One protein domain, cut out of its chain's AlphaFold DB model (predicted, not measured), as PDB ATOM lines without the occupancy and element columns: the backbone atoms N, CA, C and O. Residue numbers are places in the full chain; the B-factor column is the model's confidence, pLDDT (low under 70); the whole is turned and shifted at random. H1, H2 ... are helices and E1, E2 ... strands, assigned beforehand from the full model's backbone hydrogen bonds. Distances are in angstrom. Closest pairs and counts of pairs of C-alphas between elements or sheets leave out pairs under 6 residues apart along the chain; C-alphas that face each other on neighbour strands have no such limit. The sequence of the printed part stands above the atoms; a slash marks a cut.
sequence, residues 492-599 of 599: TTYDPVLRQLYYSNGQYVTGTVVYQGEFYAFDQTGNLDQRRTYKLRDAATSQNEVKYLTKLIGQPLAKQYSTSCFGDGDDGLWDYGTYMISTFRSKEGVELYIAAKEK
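AT A GLANCE: This is residues 492 to 599 of the 599 residues of a protein of Intestinibaculum porci (UniProt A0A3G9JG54). A strongly twisted sheet of four strands, E5 to E8, makes one end of an elongated domain, and two small strand hairpins, E1 with E2 and E3 with E4, make the other; a helical hairpin runs along one side and spans the two parts, with H1 packed on E4 and H2 packed on E8. E3 and E4 also meet the sheet directly at E8, while E1 and E2 lie at the far end, away from the sheet. The printed part has 108 residues with two named helices and eight named strands, in the order E1 E2 E3 E4 H1 H2 E5 E6 E7 E8. The class is mixed, helices and strands, and the larger sheet has the order E5 - E6 - E7 - E8, all antiparallel. The whole is compact, with a radius of gyration of the C-alphas of 14.8 A, and its C-alphas span 45 by 25 by 21 A.

HOW THE PARTS SIT: E5, residues 558 to 563, E6, residues 569 to 575, E7, residues 579 to 586, and E8, residues 591 to 598, form a meander, each strand the antiparallel neighbour of the one before. E5 and E6 are a hairpin at 156 degrees between directions, with N 571 and O 562 at 2.8 A. E6 and E7 are a hairpin at 160 degrees, with N 572 and O 583 at 2.8 A. E7 and E8 are a hairpin at 161 degrees, with N 580 and O 597 at 2.8 A. These N and O pairs are within hydrogen-bond range. E5 and E8 are the edge strands, and E8 bends by 58 degrees at residue 594. H2, residues 546 to 553, is on this sheet over E8, at a height over the sheet of 10.2 A; it stands up from the sheet, but only just, rising 41 degrees. The closest C-alphas of H2 and E8 are those of Val 546 and Tyr 593, 5.2 A apart. H1, residues 530 to 539, touches H2 in a helical hairpin, at a shallow tilt of 23 degrees, opposite ways; their closest C-alphas are those of Ala 539 and Leu 549, 4.9 A apart. Every O i to N i+4 pair is within hydrogen-bond range in H1, and 3 of 4 are in H2. E3, residues 511 to 515, and E4, residues 518 to 522, are a hairpin, with N 511 and O 522 within hydrogen-bond range at 2.8 A. The closest C-alphas of E4 and H1 are those of Tyr 520 and Thr 533, 4.8 A apart. Those of E3 and E8 are Val 514 and Glu 598, 5.3 A apart. E1, residues 492 to 495, and E2, residues 500 to 503, are a hairpin, with N 495 and O 500 within range at 2.8 A. E2 and E3 are apart.

IN THESE COORDINATES: E7 is 23.2 A from first to last C-alpha, E8 20.7 A, E6 19.6 A and E5 17.4 A. H1 is 14.2 A long and H2 10.4 A. E4 measures 13.2 A, E3 12.5 A, E2 10.3 A and E1 10.2 A. E1 begins at C-alpha 492 (13.705, 87.829, 115.051), H1 at C-alpha 530 (14.938, 101.804, 100.646), and E8 ends at C-alpha 598 (19.987, 84.247, 107.080).

THE WHOLE: The two C-alphas farthest apart are those of Val 497 and Lys 587, at 46.0 A. The printed part has no cut and ends at residue 599, the chain's last. No link is long; those from E2 to E3, E4 to H1 and H1 to H2 are short but not tight, and the others are tight. The mean pLDDT of the printed part is 86.5, and it is under 70 at residue 497, residues 542 to 543 and residues 565 to 567.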
ATOM      1  N   THR A 492      14.939  88.530 114.647       84.56
ATOM      2  CA  THR A 492      13.705  87.829 115.051       84.56
ATOM      3  C   THR A 492      12.423  88.596 114.769       84.56
ATOM      4  O   THR A 492      11.338  88.025 114.854       84.56
ATOM      5  N   THR A 493      12.482  89.900 114.484       83.44
ATOM      6  CA  THR A 493      11.258  90.710 114.388       83.44
ATOM      7  C   THR A 493      11.393  91.836 113.378       83.44
ATOM      8  O   THR A 493      12.272  92.687 113.500       83.44
ATOM      9  N   TYR A 494      10.456  91.882 112.430       83.44
ATOM     10  CA  TYR A 494      10.187  93.055 111.607       83.44
ATOM     11  C   TYR A 494       9.067  93.883 112.227       83.44
ATOM     12  O   TYR A 494       7.965  93.385 112.445       83.44
ATOM     13  N   ASP A 495       9.333  95.160 112.492       81.19
ATOM     14  CA  ASP A 495       8.290  96.134 112.785       81.19
ATOM     15  C   ASP A 495       7.844  96.773 111.457       81.19
ATOM     16  O   ASP A 495       8.540  97.655 110.938       81.19
ATOM     17  N   PRO A 496       6.681  96.386 110.896       70.62
ATOM     18  CA  PRO A 496       6.196  96.935 109.629       70.62
ATOM     19  C   PRO A 496       5.783  98.406 109.745       70.62
ATOM     20  O   PRO A 496       5.690  99.124 108.748       70.62
ATOM     21  N   VAL A 497       5.533  98.879 110.967       69.31
ATOM     22  CA  VAL A 497       5.120 100.247 111.267       69.31
ATOM     23  C   VAL A 497       6.327 101.185 111.250       69.31
ATOM     24  O   VAL A 497       6.259 102.298 110.717       69.31
ATOM     25  N   LEU A 498       7.441 100.741 111.829       74.81
ATOM     26  CA  LEU A 498       8.701 101.478 111.834       74.81
ATOM     27  C   LEU A 498       9.565 101.180 110.603       74.81
ATOM     28  O   LEU A 498      10.432 101.998 110.295       74.81
ATOM     29  N   ARG A 499       9.284 100.080 109.892       78.75
ATOM     30  CA  ARG A 499      10.125  99.477 108.847       78.75
ATOM     31  C   ARG A 499      11.541  99.216 109.369       78.75
ATOM     32  O   ARG A 499      12.516  99.627 108.747       78.75
ATOM     33  N   GLN A 500      11.633  98.582 110.535       87.00
ATOM     34  CA  GLN A 500      12.894  98.237 111.197       87.00
ATOM     35  C   GLN A 500      12.929  96.741 111.486       87.00
ATOM     36  O   GLN A 500      11.894  96.152 111.792       87.00
ATOM     37  N   LEU A 501      14.114  96.147 111.401       90.50
ATOM     38  CA  LEU A 501      14.370  94.805 111.912       90.50
ATOM     39  C   LEU A 501      15.054  94.897 113.271       90.50
ATOM     40  O   LEU A 501      15.787  95.852 113.533       90.50
ATOM     41  N   TYR A 502      14.836  93.889 114.108       90.06
ATOM     42  CA  TYR A 502      15.450  93.775 115.424       90.06
ATOM     43  C   TYR A 502      16.136  92.428 115.596       90.06
ATOM     44  O   TYR A 502      15.618  91.389 115.176       90.06
ATOM     45  N   TYR A 503      17.284  92.468 116.260       90.00
ATOM     46  CA  TYR A 503      17.909  91.289 116.829       90.00
ATOM     47  C   TYR A 503      17.176  90.850 118.105       90.00
ATOM     48  O   TYR A 503      16.458  91.641 118.727       90.00
ATOM     49  N   SER A 504      17.396  89.611 118.540       88.25
ATOM     50  CA  SER A 504      16.744  89.034 119.723       88.25
ATOM     51  C   SER A 504      17.036  89.793 121.024       88.25
ATOM     52  O   SER A 504      16.209  89.788 121.935       88.25
ATOM     53  N   ASN A 505      18.158  90.513 121.107       86.38
ATOM     54  CA  ASN A 505      18.475  91.387 122.240       86.38
ATOM     55  C   ASN A 505      17.721  92.741 122.232       86.38
ATOM     56  O   ASN A 505      17.947  93.579 123.111       86.38
ATOM     57  N   GLY A 506      16.867  92.987 121.232       85.44
ATOM     58  CA  GLY A 506      16.079  94.210 121.064       85.44
ATOM     59  C   GLY A 506      16.809  95.371 120.379       85.44
ATOM     60  O   GLY A 506      16.224  96.449 120.232       85.44
ATOM     61  N   GLN A 507      18.070  95.204 119.965       87.75
ATOM     62  CA  GLN A 507      18.752  96.179 119.111       87.75
ATOM     63  C   GLN A 507      18.154  96.160 117.715       87.75
ATOM     64  O   GLN A 507      17.884  95.096 117.166       87.75
ATOM     65  N   TYR A 508      17.998  97.334 117.113       89.25
ATOM     66  CA  TYR A 508      17.665  97.407 115.698       89.25
ATOM     67  C   TYR A 508      18.853  96.952 114.836       89.25
ATOM     68  O   TYR A 508      20.018  97.145 115.197       89.25
ATOM     69  N   VAL A 509      18.551  96.374 113.678       90.94
ATOM     70  CA  VAL A 509      19.536  95.989 112.666       90.94
ATOM     71  C   VAL A 509      20.057  97.230 111.943       90.94
ATOM     72  O   VAL A 509      19.296  98.143 111.646       90.94
ATOM     73  N   THR A 510      21.357  97.260 111.654       91.38
ATOM     74  CA  THR A 510      22.037  98.302 110.866       91.38
ATOM     75  C   THR A 510      22.865  97.634 109.772       91.38
ATOM     76  O   THR A 510      23.407  96.559 110.021       91.38
ATOM     77  N   GLY A 511      23.053  98.280 108.623       91.06
ATOM     78  CA  GLY A 511      23.804  97.719 107.494       91.06
ATOM     79  C   GLY A 511      22.973  96.758 106.641       91.06
ATOM     80  O   GLY A 511      21.743  96.772 106.706       91.06
ATOM     81  N   THR A 512      23.644  95.962 105.808       92.81
ATOM     82  CA  THR A 512      22.998  94.948 104.961       92.81
ATOM     83  C   THR A 512      22.713  93.679 105.761       92.81
ATOM     84  O   THR A 512      23.575  93.208 106.499       92.81
ATOM     85  N   VAL A 513      21.523  93.113 105.585       93.44
ATOM     86  CA  VAL A 513      21.090  91.858 106.205       93.44
ATOM     87  C   VAL A 513      20.195  91.080 105.241       93.44
ATOM     88  O   VAL A 513      19.559  91.680 104.372       93.44
ATOM     89  N   VAL A 514      20.119  89.765 105.422       92.88
ATOM     90  CA  VAL A 514      19.112  88.907 104.788       92.88
ATOM     91  C   VAL A 514      18.065  88.556 105.839       92.88
ATOM     92  O   VAL A 514      18.408  88.258 106.981       92.88
ATOM     93  N   TYR A 515      16.791  88.659 105.481       91.12
ATOM     94  CA  TYR A 515      15.681  88.282 106.350       91.12
ATOM     95  C   TYR A 515      14.571  87.681 105.499       91.12
ATOM     96  O   TYR A 515      14.096  88.343 104.574       91.12
ATOM     97  N   GLN A 516      14.153  86.455 105.814       88.62
ATOM     98  CA  GLN A 516      13.186  85.705 105.010       88.62
ATOM     99  C   GLN A 516      13.637  85.571 103.546       88.62
ATOM    100  O   GLN A 516      12.847  85.779 102.630       88.62
ATOM    101  N   GLY A 517      14.928  85.291 103.334       88.88
ATOM    102  CA  GLY A 517      15.523  85.120 102.000       88.88
ATOM    103  C   GLY A 517      15.735  86.404 101.187       88.88
ATOM    104  O   GLY A 517      16.343  86.366 100.124       88.88
ATOM    105  N   GLU A 518      15.299  87.556 101.694       90.25
ATOM    106  CA  GLU A 518      15.360  88.835 100.986       90.25
ATOM    107  C   GLU A 518      16.433  89.756 101.567       90.25
ATOM    108  O   GLU A 518      16.588  89.868 102.788       90.25
ATOM    109  N   PHE A 519      17.121  90.503 100.702       92.88
ATOM    110  CA  PHE A 519      18.053  91.536 101.147       92.88
ATOM    111  C   PHE A 519      17.323  92.769 101.683       92.88
ATOM    112  O   PHE A 519      16.334  93.254 101.120       92.88
ATOM    113  N   TYR A 520      17.869  93.331 102.756       91.19
ATOM    114  CA  TYR A 520      17.496  94.621 103.317       91.19
ATOM    115  C   TYR A 520      18.754  95.406 103.672       91.19
ATOM    116  O   TYR A 520      19.758  94.840 104.102       91.19
ATOM    117  N   ALA A 521      18.686  96.725 103.548       90.94
ATOM    118  CA  ALA A 521      19.717  97.626 104.036       90.94
ATOM    119  C   ALA A 521      19.135  98.600 105.056       90.94
ATOM    120  O   ALA A 521      18.057  99.155 104.846       90.94
ATOM    121  N   PHE A 522      19.871  98.843 106.138       88.81
ATOM    122  CA  PHE A 522      19.495  99.783 107.188       88.81
ATOM    123  C   PHE A 522      20.600 100.805 107.448       88.81
ATOM    124  O   PHE A 522      21.787 100.484 107.407       88.81
ATOM    125  N   ASP A 523      20.218 102.037 107.768       84.38
ATOM    126  CA  ASP A 523      21.163 103.063 108.199       84.38
ATOM    127  C   ASP A 523      21.707 102.794 109.620       84.38
ATOM    128  O   ASP A 523      21.296 101.867 110.319       84.38
ATOM    129  N   GLN A 524      22.629 103.640 110.088       86.12
ATOM    130  CA  GLN A 524      23.240 103.525 111.424       86.12
ATOM    131  C   GLN A 524      22.250 103.726 112.593       86.12
ATOM    132  O   GLN A 524      22.580 103.498 113.758       86.12
ATOM    133  N   THR A 525      21.031 104.172 112.301       81.12
ATOM    134  CA  THR A 525      19.932 104.345 113.260       81.12
ATOM    135  C   THR A 525      18.832 103.290 113.098       81.12
ATOM    136  O   THR A 525      17.794 103.384 113.753       81.12
ATOM    137  N   GLY A 526      19.078 102.276 112.263       84.75
ATOM    138  CA  GLY A 526      18.226 101.113 112.057       84.75
ATOM    139  C   GLY A 526      17.033 101.347 111.154       84.75
ATOM    140  O   GLY A 526      16.043 100.631 111.251       84.75
ATOM    141  N   ASN A 527      17.058 102.389 110.336       82.38
ATOM    142  CA  ASN A 527      15.982 102.681 109.398       82.38
ATOM    143  C   ASN A 527      16.251 102.053 108.043       82.38
ATOM    144  O   ASN A 527      17.384 102.106 107.577       82.38
ATOM    145  N   LEU A 528      15.206 101.546 107.391       83.88
ATOM    146  CA  LEU A 528      15.318 100.978 106.053       83.88
ATOM    147  C   LEU A 528      15.878 102.003 105.049       83.88
ATOM    148  O   LEU A 528      15.223 103.001 104.725       83.88
ATOM    149  N   ASP A 529      17.056 101.714 104.506       84.06
ATOM    150  CA  ASP A 529      17.590 102.350 103.309       84.06
ATOM    151  C   ASP A 529      16.896 101.720 102.103       84.06
ATOM    152  O   ASP A 529      17.308 100.685 101.572       84.06
ATOM    153  N   GLN A 530      15.778 102.329 101.712       81.25
ATOM    154  CA  GLN A 530      14.938 101.804 100.646       81.25
ATOM    155  C   GLN A 530      15.704 101.715  99.323       81.25
ATOM    156  O   GLN A 530      15.641 100.683  98.667       81.25
ATOM    157  N   ARG A 531      16.477 102.751  98.965       79.88
ATOM    158  CA  ARG A 531      17.239 102.799  97.706       79.88
ATOM    159  C   ARG A 531      18.261 101.671  97.648       79.88
ATOM    160  O   ARG A 531      18.304 100.944  96.660       79.88
ATOM    161  N   ARG A 532      19.062 101.499  98.704       85.25
ATOM    162  CA  ARG A 532      20.044 100.410  98.765       85.25
ATOM    163  C   ARG A 532      19.370  99.043  98.809       85.25
ATOM    164  O   ARG A 532      19.836  98.137  98.135       85.25
ATOM    165  N   THR A 533      18.260  98.908  99.534       83.50
ATOM    166  CA  THR A 533      17.467  97.668  99.563       83.50
ATOM    167  C   THR A 533      16.991  97.274  98.166       83.50
ATOM    168  O   THR A 533      17.154  96.121  97.789       83.50
ATOM    169  N   TYR A 534      16.462  98.215  97.378       81.12
ATOM    170  CA  TYR A 534      16.050  97.917  96.005       81.12
ATOM    171  C   TYR A 534      17.220  97.498  95.127       81.12
ATOM    172  O   TYR A 534      17.121  96.462  94.488       81.12
ATOM    173  N   LYS A 535      18.346  98.221  95.167       83.25
ATOM    174  CA  LYS A 535      19.545  97.839  94.401       83.25
ATOM    175  C   LYS A 535      20.058  96.447  94.763       83.25
ATOM    176  O   LYS A 535      20.464  95.701  93.886       83.25
ATOM    177  N   LEU A 536      20.041  96.103  96.052       87.88
ATOM    178  CA  LEU A 536      20.449  94.777  96.512       87.88
ATOM    179  C   LEU A 536      19.533  93.685  95.966       87.88
ATOM    180  O   LEU A 536      20.036  92.658  95.544       87.88
ATOM    181  N   ARG A 537      18.217  93.910  95.965       86.12
ATOM    182  CA  ARG A 537      17.239  92.938  95.457       86.12
ATOM    183  C   ARG A 537      17.261  92.813  93.943       86.12
ATOM    184  O   ARG A 537      17.203  91.707  93.445       86.12
ATOM    185  N   ASP A 538      17.403  93.930  93.238       79.12
ATOM    186  CA  ASP A 538      17.564  93.956  91.783       79.12
ATOM    187  C   ASP A 538      18.818  93.165  91.368       79.12
ATOM    188  O   ASP A 538      18.744  92.249  90.552       79.12
ATOM    189  N   ALA A 539      19.949  93.406  92.042       80.38
ATOM    190  CA  ALA A 539      21.173  92.633  91.839       80.38
ATOM    191  C   ALA A 539      21.052  91.163  92.289       80.38
ATOM    192  O   ALA A 539      21.723  90.302  91.729       80.38
ATOM    193  N   ALA A 540      20.204  90.877  93.278       82.75
ATOM    194  CA  ALA A 540      19.879  89.541  93.777       82.75
ATOM    195  C   ALA A 540      18.639  88.948  93.079       82.75
ATOM    196  O   ALA A 540      17.806  88.299  93.710       82.75
ATOM    197  N   THR A 541      18.503  89.189  91.775       77.69
ATOM    198  CA  THR A 541      17.520  88.501  90.934       77.69
ATOM    199  C   THR A 541      18.149  87.214  90.416       77.69
ATOM    200  O   THR A 541      19.318  87.209  90.029       77.69
ATOM    201  N   SER A 542      17.400  86.111  90.438       62.97
ATOM    202  CA  SER A 542      17.886  84.825  89.932       62.97
ATOM    203  C   SER A 542      18.421  84.976  88.504       62.97
ATOM    204  O   SER A 542      17.806  85.671  87.699       62.97
ATOM    205  N   GLN A 543      19.562  84.343  88.214       61.28
ATOM    206  CA  GLN A 543      20.283  84.406  86.930       61.28
ATOM    207  C   GLN A 543      21.024  85.717  86.624       61.28
ATOM    208  O   GLN A 543      21.730  85.783  85.621       61.28
ATOM    209  N   ASN A 544      20.967  86.736  87.489       74.19
ATOM    210  CA  ASN A 544      21.907  87.853  87.379       74.19
ATOM    211  C   ASN A 544      23.311  87.409  87.793       74.19
ATOM    212  O   ASN A 544      23.484  86.647  88.747       74.19
ATOM    213  N   GLU A 545      24.334  87.952  87.132       86.81
ATOM    214  CA  GLU A 545      25.711  87.717  87.555       86.81
ATOM    215  C   GLU A 545      25.963  88.268  88.971       86.81
ATOM    216  O   GLU A 545      25.715  89.440  89.280       86.81
ATOM    217  N   VAL A 546      26.568  87.446  89.828       86.81
ATOM    218  CA  VAL A 546      26.887  87.769  91.230       86.81
ATOM    219  C   VAL A 546      27.825  88.977  91.336       86.81
ATOM    220  O   VAL A 546      27.861  89.659  92.367       86.81
ATOM    221  N   LYS A 547      28.552  89.321  90.263       86.44
ATOM    222  CA  LYS A 547      29.382  90.535  90.189       86.44
ATOM    223  C   LYS A 547      28.588  91.820  90.465       86.44
ATOM    224  O   LYS A 547      29.129  92.758  91.049       86.44
ATOM    225  N   TYR A 548      27.306  91.879  90.098       84.50
ATOM    226  CA  TYR A 548      26.461  93.047  90.378       84.50
ATOM    227  C   TYR A 548      26.128  93.161  91.869       84.50
ATOM    228  O   TYR A 548      26.176  94.256  92.433       84.50
ATOM    229  N   LEU A 549      25.871  92.030  92.532       85.81
ATOM    230  CA  LEU A 549      25.583  91.988  93.964       85.81
ATOM    231  C   LEU A 549      26.844  92.244  94.803       85.81
ATOM    232  O   LEU A 549      26.815  93.062  95.722       85.81
ATOM    233  N   THR A 550      27.978  91.630  94.457       90.88
ATOM    234  CA  THR A 550      29.265  91.827  95.159       90.88
ATOM    235  C   THR A 550      29.778  93.262  95.085       90.88
ATOM    236  O   THR A 550      30.361  93.737  96.058       90.88
ATOM    237  N   LYS A 551      29.483  94.014  94.013       89.38
ATOM    238  CA  LYS A 551      29.730  95.471  93.970       89.38
ATOM    239  C   LYS A 551      29.001  96.232  95.089       89.38
ATOM    240  O   LYS A 551      29.457  97.294  95.504       89.38
ATOM    241  N   LEU A 552      27.879  95.707  95.592       85.12
ATOM    242  CA  LEU A 552      27.074  96.332  96.646       85.12
ATOM    243  C   LEU A 552      27.402  95.821  98.055       85.12
ATOM    244  O   LEU A 552      27.286  96.593  99.010       85.12
ATOM    245  N   ILE A 553      27.762  94.544  98.213       91.75
ATOM    246  CA  ILE A 553      27.976  93.914  99.536       91.75
ATOM    247  C   ILE A 553      29.431  93.540  99.834       91.75
ATOM    248  O   ILE A 553      29.731  93.146 100.958       91.75
ATOM    249  N   GLY A 554      30.334  93.709  98.869       92.12
ATOM    250  CA  GLY A 554      31.728  93.299  98.970       92.12
ATOM    251  C   GLY A 554      31.945  91.814  98.666       92.12
ATOM    252  O   GLY A 554      31.035  91.088  98.253       92.12
ATOM    253  N   GLN A 555      33.185  91.373  98.866       93.69
ATOM    254  CA  GLN A 555      33.583  89.974  98.706       93.69
ATOM    255  C   GLN A 555      33.179  89.143  99.935       93.69
ATOM    256  O   GLN A 555      33.158  89.682 101.045       93.69
ATOM    257  N   PRO A 556      32.857  87.849  99.760       95.31
ATOM    258  CA  PRO A 556      32.543  86.972 100.880       95.31
ATOM    259  C   PRO A 556      33.783  86.677 101.730       95.31
ATOM    260  O   PRO A 556      34.917  86.746 101.256       95.31
ATOM    261  N   LEU A 557      33.545  86.286 102.979       95.88
ATOM    262  CA  LEU A 557      34.565  85.818 103.917       95.88
ATOM    263  C   LEU A 557      35.101  84.433 103.532       95.88
ATOM    264  O   LEU A 557      36.274  84.148 103.755       95.88
ATOM    265  N   ALA A 558      34.248  83.578 102.964       96.81
ATOM    266  CA  ALA A 558      34.613  82.252 102.478       96.81
ATOM    267  C   ALA A 558      33.723  81.831 101.299       96.81
ATOM    268  O   ALA A 558      32.574  82.263 101.198       96.81
ATOM    269  N   LYS A 559      34.256  80.972 100.423       96.62
ATOM    270  CA  LYS A 559      33.536  80.352  99.301       96.62
ATOM    271  C   LYS A 559      33.750  78.842  99.343       96.62
ATOM    272  O   LYS A 559      34.873  78.396  99.571       96.62
ATOM    273  N   GLN A 560      32.695  78.078  99.104       95.88
ATOM    274  CA  GLN A 560      32.737  76.626  98.924       95.88
ATOM    275  C   GLN A 560      32.049  76.278  97.607       95.88
ATOM    276  O   GLN A 560      31.086  76.952  97.249       95.88
ATOM    277  N   TYR A 561      32.544  75.259  96.907       94.50
ATOM    278  CA  TYR A 561      31.964  74.781  95.654       94.50
ATOM    279  C   TYR A 561      31.777  73.268  95.691       94.50
ATOM    280  O   TYR A 561      32.600  72.551  96.268       94.50
ATOM    281  N   SER A 562      30.718  72.802  95.045       91.12
ATOM    282  CA  SER A 562      30.443  71.393  94.774       91.12
ATOM    283  C   SER A 562      29.878  71.250  93.368       91.12
ATOM    284  O   SER A 562      29.190  72.151  92.902       91.12
ATOM    285  N   THR A 563      30.120  70.116  92.713       87.81
ATOM    286  CA  THR A 563      29.534  69.831  91.396       87.81
ATOM    287  C   THR A 563      28.016  69.980  91.443       87.81
ATOM    288  O   THR A 563      27.374  69.434  92.343       87.81
ATOM    289  N   SER A 564      27.455  70.735  90.496       79.81
ATOM    290  CA  SER A 564      26.018  70.999  90.463       79.81
ATOM    291  C   SER A 564      25.236  69.765  90.022       79.81
ATOM    292  O   SER A 564      25.624  69.053  89.097       79.81
ATOM    293  N   CYS A 565      24.085  69.540  90.650       69.94
ATOM    294  CA  CYS A 565      23.141  68.505  90.221       69.94
ATOM    295  C   CYS A 565      22.242  68.958  89.053       69.94
ATOM    296  O   CYS A 565      21.463  68.153  88.543       69.94
ATOM    297  N   PHE A 566      22.303  70.239  88.661       53.75
ATOM    298  CA  PHE A 566      21.376  70.868  87.710       53.75
ATOM    299  C   PHE A 566      21.973  71.143  86.326       53.75
ATOM    300  O   PHE A 566      21.251  71.593  85.436       53.75
ATOM    301  N   GLY A 567      23.260  70.860  86.113       63.72
ATOM    302  CA  GLY A 567      23.888  71.028  84.811       63.72
ATOM    303  C   GLY A 567      25.407  71.004  84.858       63.72
ATOM    304  O   GLY A 567      26.030  70.639  85.850       63.72
ATOM    305  N   ASP A 568      25.984  71.427  83.744       73.00
ATOM    306  CA  ASP A 568      27.415  71.527  83.513       73.00
ATOM    307  C   ASP A 568      28.003  72.760  84.240       73.00
ATOM    308  O   ASP A 568      28.200  73.819  83.645       73.00
ATOM    309  N   GLY A 569      28.241  72.641  85.552       84.62
ATOM    310  CA  GLY A 569      28.774  73.717  86.400       84.62
ATOM    311  C   GLY A 569      28.924  73.336  87.882       84.62
ATOM    312  O   GLY A 569      28.717  72.182  88.262       84.62
ATOM    313  N   ASP A 570      29.262  74.317  88.725       91.25
ATOM    314  CA  ASP A 570      29.437  74.146  90.177       91.25
ATOM    315  C   ASP A 570      28.425  74.983  90.978       91.25
ATOM    316  O   ASP A 570      28.253  76.177  90.727       91.25
ATOM    317  N   ASP A 571      27.819  74.389  92.005       91.81
ATOM    318  CA  ASP A 571      27.037  75.110  93.009       91.81
ATOM    319  C   ASP A 571      27.987  75.755  94.028       91.81
ATOM    320  O   ASP A 571      28.841  75.088  94.622       91.81
ATOM    321  N   GLY A 572      27.835  77.061  94.245       93.50
ATOM    322  CA  GLY A 572      28.630  77.837  95.187       93.50
ATOM    323  C   GLY A 572      27.862  78.191  96.462       93.50
ATOM    324  O   GLY A 572      26.680  78.540  96.435       93.50
ATOM    325  N   LEU A 573      28.557  78.154  97.600       95.69
ATOM    326  CA  LEU A 573      28.063  78.633  98.889       95.69
ATOM    327  C   LEU A 573      29.025  79.674  99.468       95.69
ATOM    328  O   LEU A 573      30.171  79.371  99.809       95.69
ATOM    329  N   TRP A 574      28.573  80.925  99.531       96.38
ATOM    330  CA  TRP A 574      29.391  82.084  99.888       96.38
ATOM    331  C   TRP A 574      28.965  82.650 101.246       96.38
ATOM    332  O   TRP A 574      27.797  82.978 101.466       96.38
ATOM    333  N   ASP A 575      29.923  82.789 102.160       95.50
ATOM    334  CA  ASP A 575      29.696  83.198 103.547       95.50
ATOM    335  C   ASP A 575      29.991  84.690 103.771       95.50
ATOM    336  O   ASP A 575      31.104  85.150 103.527       95.50
ATOM    337  N   TYR A 576      29.020  85.438 104.302       93.56
ATOM    338  CA  TYR A 576      29.153  86.851 104.694       93.56
ATOM    339  C   TYR A 576      29.063  87.059 106.219       93.56
ATOM    340  O   TYR A 576      28.809  88.163 106.713       93.56
ATOM    341  N   GLY A 577      29.226  85.990 106.996       89.81
ATOM    342  CA  GLY A 577      29.210  85.970 108.457       89.81
ATOM    343  C   GLY A 577      27.800  85.946 109.046       89.81
ATOM    344  O   GLY A 577      27.490  85.073 109.848       89.81
ATOM    345  N   THR A 578      26.932  86.879 108.638       85.75
ATOM    346  CA  THR A 578      25.540  86.990 109.145       85.75
ATOM    347  C   THR A 578      24.479  86.404 108.212       85.75
ATOM    348  O   THR A 578      23.318  86.284 108.590       85.75
ATOM    349  N   TYR A 579      24.869  86.047 106.993       92.38
ATOM    350  CA  TYR A 579      24.027  85.411 105.987       92.38
ATOM    351  C   TYR A 579      24.910  84.659 104.987       92.38
ATOM    352  O   TYR A 579      26.128  84.860 104.943       92.38
ATOM    353  N   MET A 580      24.286  83.792 104.196       95.00
ATOM    354  CA  MET A 580      24.908  83.070 103.089       95.00
ATOM    355  C   MET A 580      24.239  83.422 101.768       95.00
ATOM    356  O   MET A 580      23.059  83.784 101.734       95.00
ATOM    357  N   ILE A 581      24.999  83.279 100.687       95.38
ATOM    358  CA  ILE A 581      24.518  83.382  99.312       95.38
ATOM    359  C   ILE A 581      24.816  82.064  98.606       95.38
ATOM    360  O   ILE A 581      25.935  81.561  98.690       95.38
ATOM    361  N   SER A 582      23.813  81.523  97.926       93.38
ATOM    362  CA  SER A 582      23.959  80.402  97.003       93.38
ATOM    363  C   SER A 582      24.140  80.940  95.585       93.38
ATOM    364  O   SER A 582      23.419  81.856  95.171       93.38
ATOM    365  N   THR A 583      25.096  80.377  94.855       93.19
ATOM    366  CA  THR A 583      25.466  80.771  93.492       93.19
ATOM    367  C   THR A 583      25.570  79.547  92.584       93.19
ATOM    368  O   THR A 583      25.639  78.421  93.073       93.19
ATOM    369  N   PHE A 584      25.569  79.763  91.272       90.44
ATOM    370  CA  PHE A 584      25.877  78.743  90.269       90.44
ATOM    371  C   PHE A 584      26.971  79.270  89.347       90.44
ATOM    372  O   PHE A 584      26.826  80.357  88.784       90.44
ATOM    373  N   ARG A 585      28.053  78.512  89.181       91.75
ATOM    374  CA  ARG A 585      29.164  78.846  88.291       91.75
ATOM    375  C   ARG A 585      29.103  77.986  87.036       91.75
ATOM    376  O   ARG A 585      29.237  76.766  87.129       91.75
ATOM    377  N   SER A 586      28.933  78.617  85.876       87.00
ATOM    378  CA  SER A 586      28.934  77.921  84.586       87.00
ATOM    379  C   SER A 586      30.332  77.417  84.203       87.00
ATOM    380  O   SER A 586      31.337  77.863  84.767       87.00
ATOM    381  N   LYS A 587      30.415  76.518  83.212       81.44
ATOM    382  CA  LYS A 587      31.692  76.048  82.631       81.44
ATOM    383  C   LYS A 587      32.567  77.183  82.091       81.44
ATOM    384  O   LYS A 587      33.788  77.102  82.170       81.44
ATOM    385  N   GLU A 588      31.951  78.252  81.596       83.31
ATOM    386  CA  GLU A 588      32.613  79.458  81.082       83.31
ATOM    387  C   GLU A 588      33.094  80.392  82.209       83.31
ATOM    388  O   GLU A 588      33.686  81.437  81.948       83.31
ATOM    389  N   GLY A 589      32.850  80.028  83.474       85.56
ATOM    390  CA  GLY A 589      33.284  80.780  84.651       85.56
ATOM    391  C   GLY A 589      32.346  81.918  85.060       85.56
ATOM    392  O   GLY A 589      32.704  82.704  85.939       85.56
ATOM    393  N   VAL A 590      31.150  82.014  84.467       88.00
ATOM    394  CA  VAL A 590      30.148  83.023  84.838       88.00
ATOM    395  C   VAL A 590      29.448  82.600  86.126       88.00
ATOM    396  O   VAL A 590      28.898  81.507  86.220       88.00
ATOM    397  N   GLU A 591      29.454  83.480  87.126       90.81
ATOM    398  CA  GLU A 591      28.864  83.220  88.441       90.81
ATOM    399  C   GLU A 591      27.487  83.888  88.560       90.81
ATOM    400  O   GLU A 591      27.393  85.117  88.547       90.81
ATOM    401  N   LEU A 592      26.426  83.099  88.724       88.44
ATOM    402  CA  LEU A 592      25.030  83.539  88.770       88.44
ATOM    403  C   LEU A 592      24.446  83.462  90.184       88.44
ATOM    404  O   LEU A 592      24.730  82.536  90.947       88.44
ATOM    405  N   TYR A 593      23.626  84.447  90.549       90.31
ATOM    406  CA  TYR A 593      22.924  84.470  91.829       90.31
ATOM    407  C   TYR A 593      21.755  83.478  91.822       90.31
ATOM    408  O   TYR A 593      20.949  83.469  90.887       90.31
ATOM    409  N   ILE A 594      21.633  82.687  92.895       89.56
ATOM    410  CA  ILE A 594      20.527  81.739  93.090       89.56
ATOM    411  C   ILE A 594      19.617  82.182  94.234       89.56
ATOM    412  O   ILE A 594      18.425  82.395  94.023       89.56
ATOM    413  N   ALA A 595      20.158  82.308  95.448       91.94
ATOM    414  CA  ALA A 595      19.370  82.619  96.637       91.94
ATOM    415  C   ALA A 595      20.234  83.199  97.762       91.94
ATOM    416  O   ALA A 595      21.461  83.100  97.752       91.94
ATOM    417  N   ALA A 596      19.588  83.780  98.772       94.19
ATOM    418  CA  ALA A 596      20.225  84.200 100.010       94.19
ATOM    419  C   ALA A 596      19.501  83.599 101.218       94.19
ATOM    420  O   ALA A 596      18.298  83.345 101.172       94.19
ATOM    421  N   LYS A 597      20.234  83.376 102.311       92.12
ATOM    422  CA  LYS A 597      19.681  82.816 103.548       92.12
ATOM    423  C   LYS A 597      20.333  83.442 104.777       92.12
ATOM    424  O   LYS A 597      21.557  83.549 104.847       92.12
ATOM    425  N   GLU A 598      19.524  83.837 105.752       88.31
ATOM    426  CA  GLU A 598      19.987  84.247 107.080       88.31
ATOM    427  C   GLU A 598      20.698  83.114 107.848       88.31
ATOM    428  O   GLU A 598      20.387  81.933 107.664       88.31
ATOM    429  N   LYS A 599      21.657  83.480 108.708       80.75
ATOM    430  CA  LYS A 599      22.336  82.559 109.631       80.75
ATOM    431  C   LYS A 599      21.776  82.622 111.047       80.75
ATOM    432  O   LYS A 599      21.424  83.737 111.502       80.75
TER     433      LYS A 599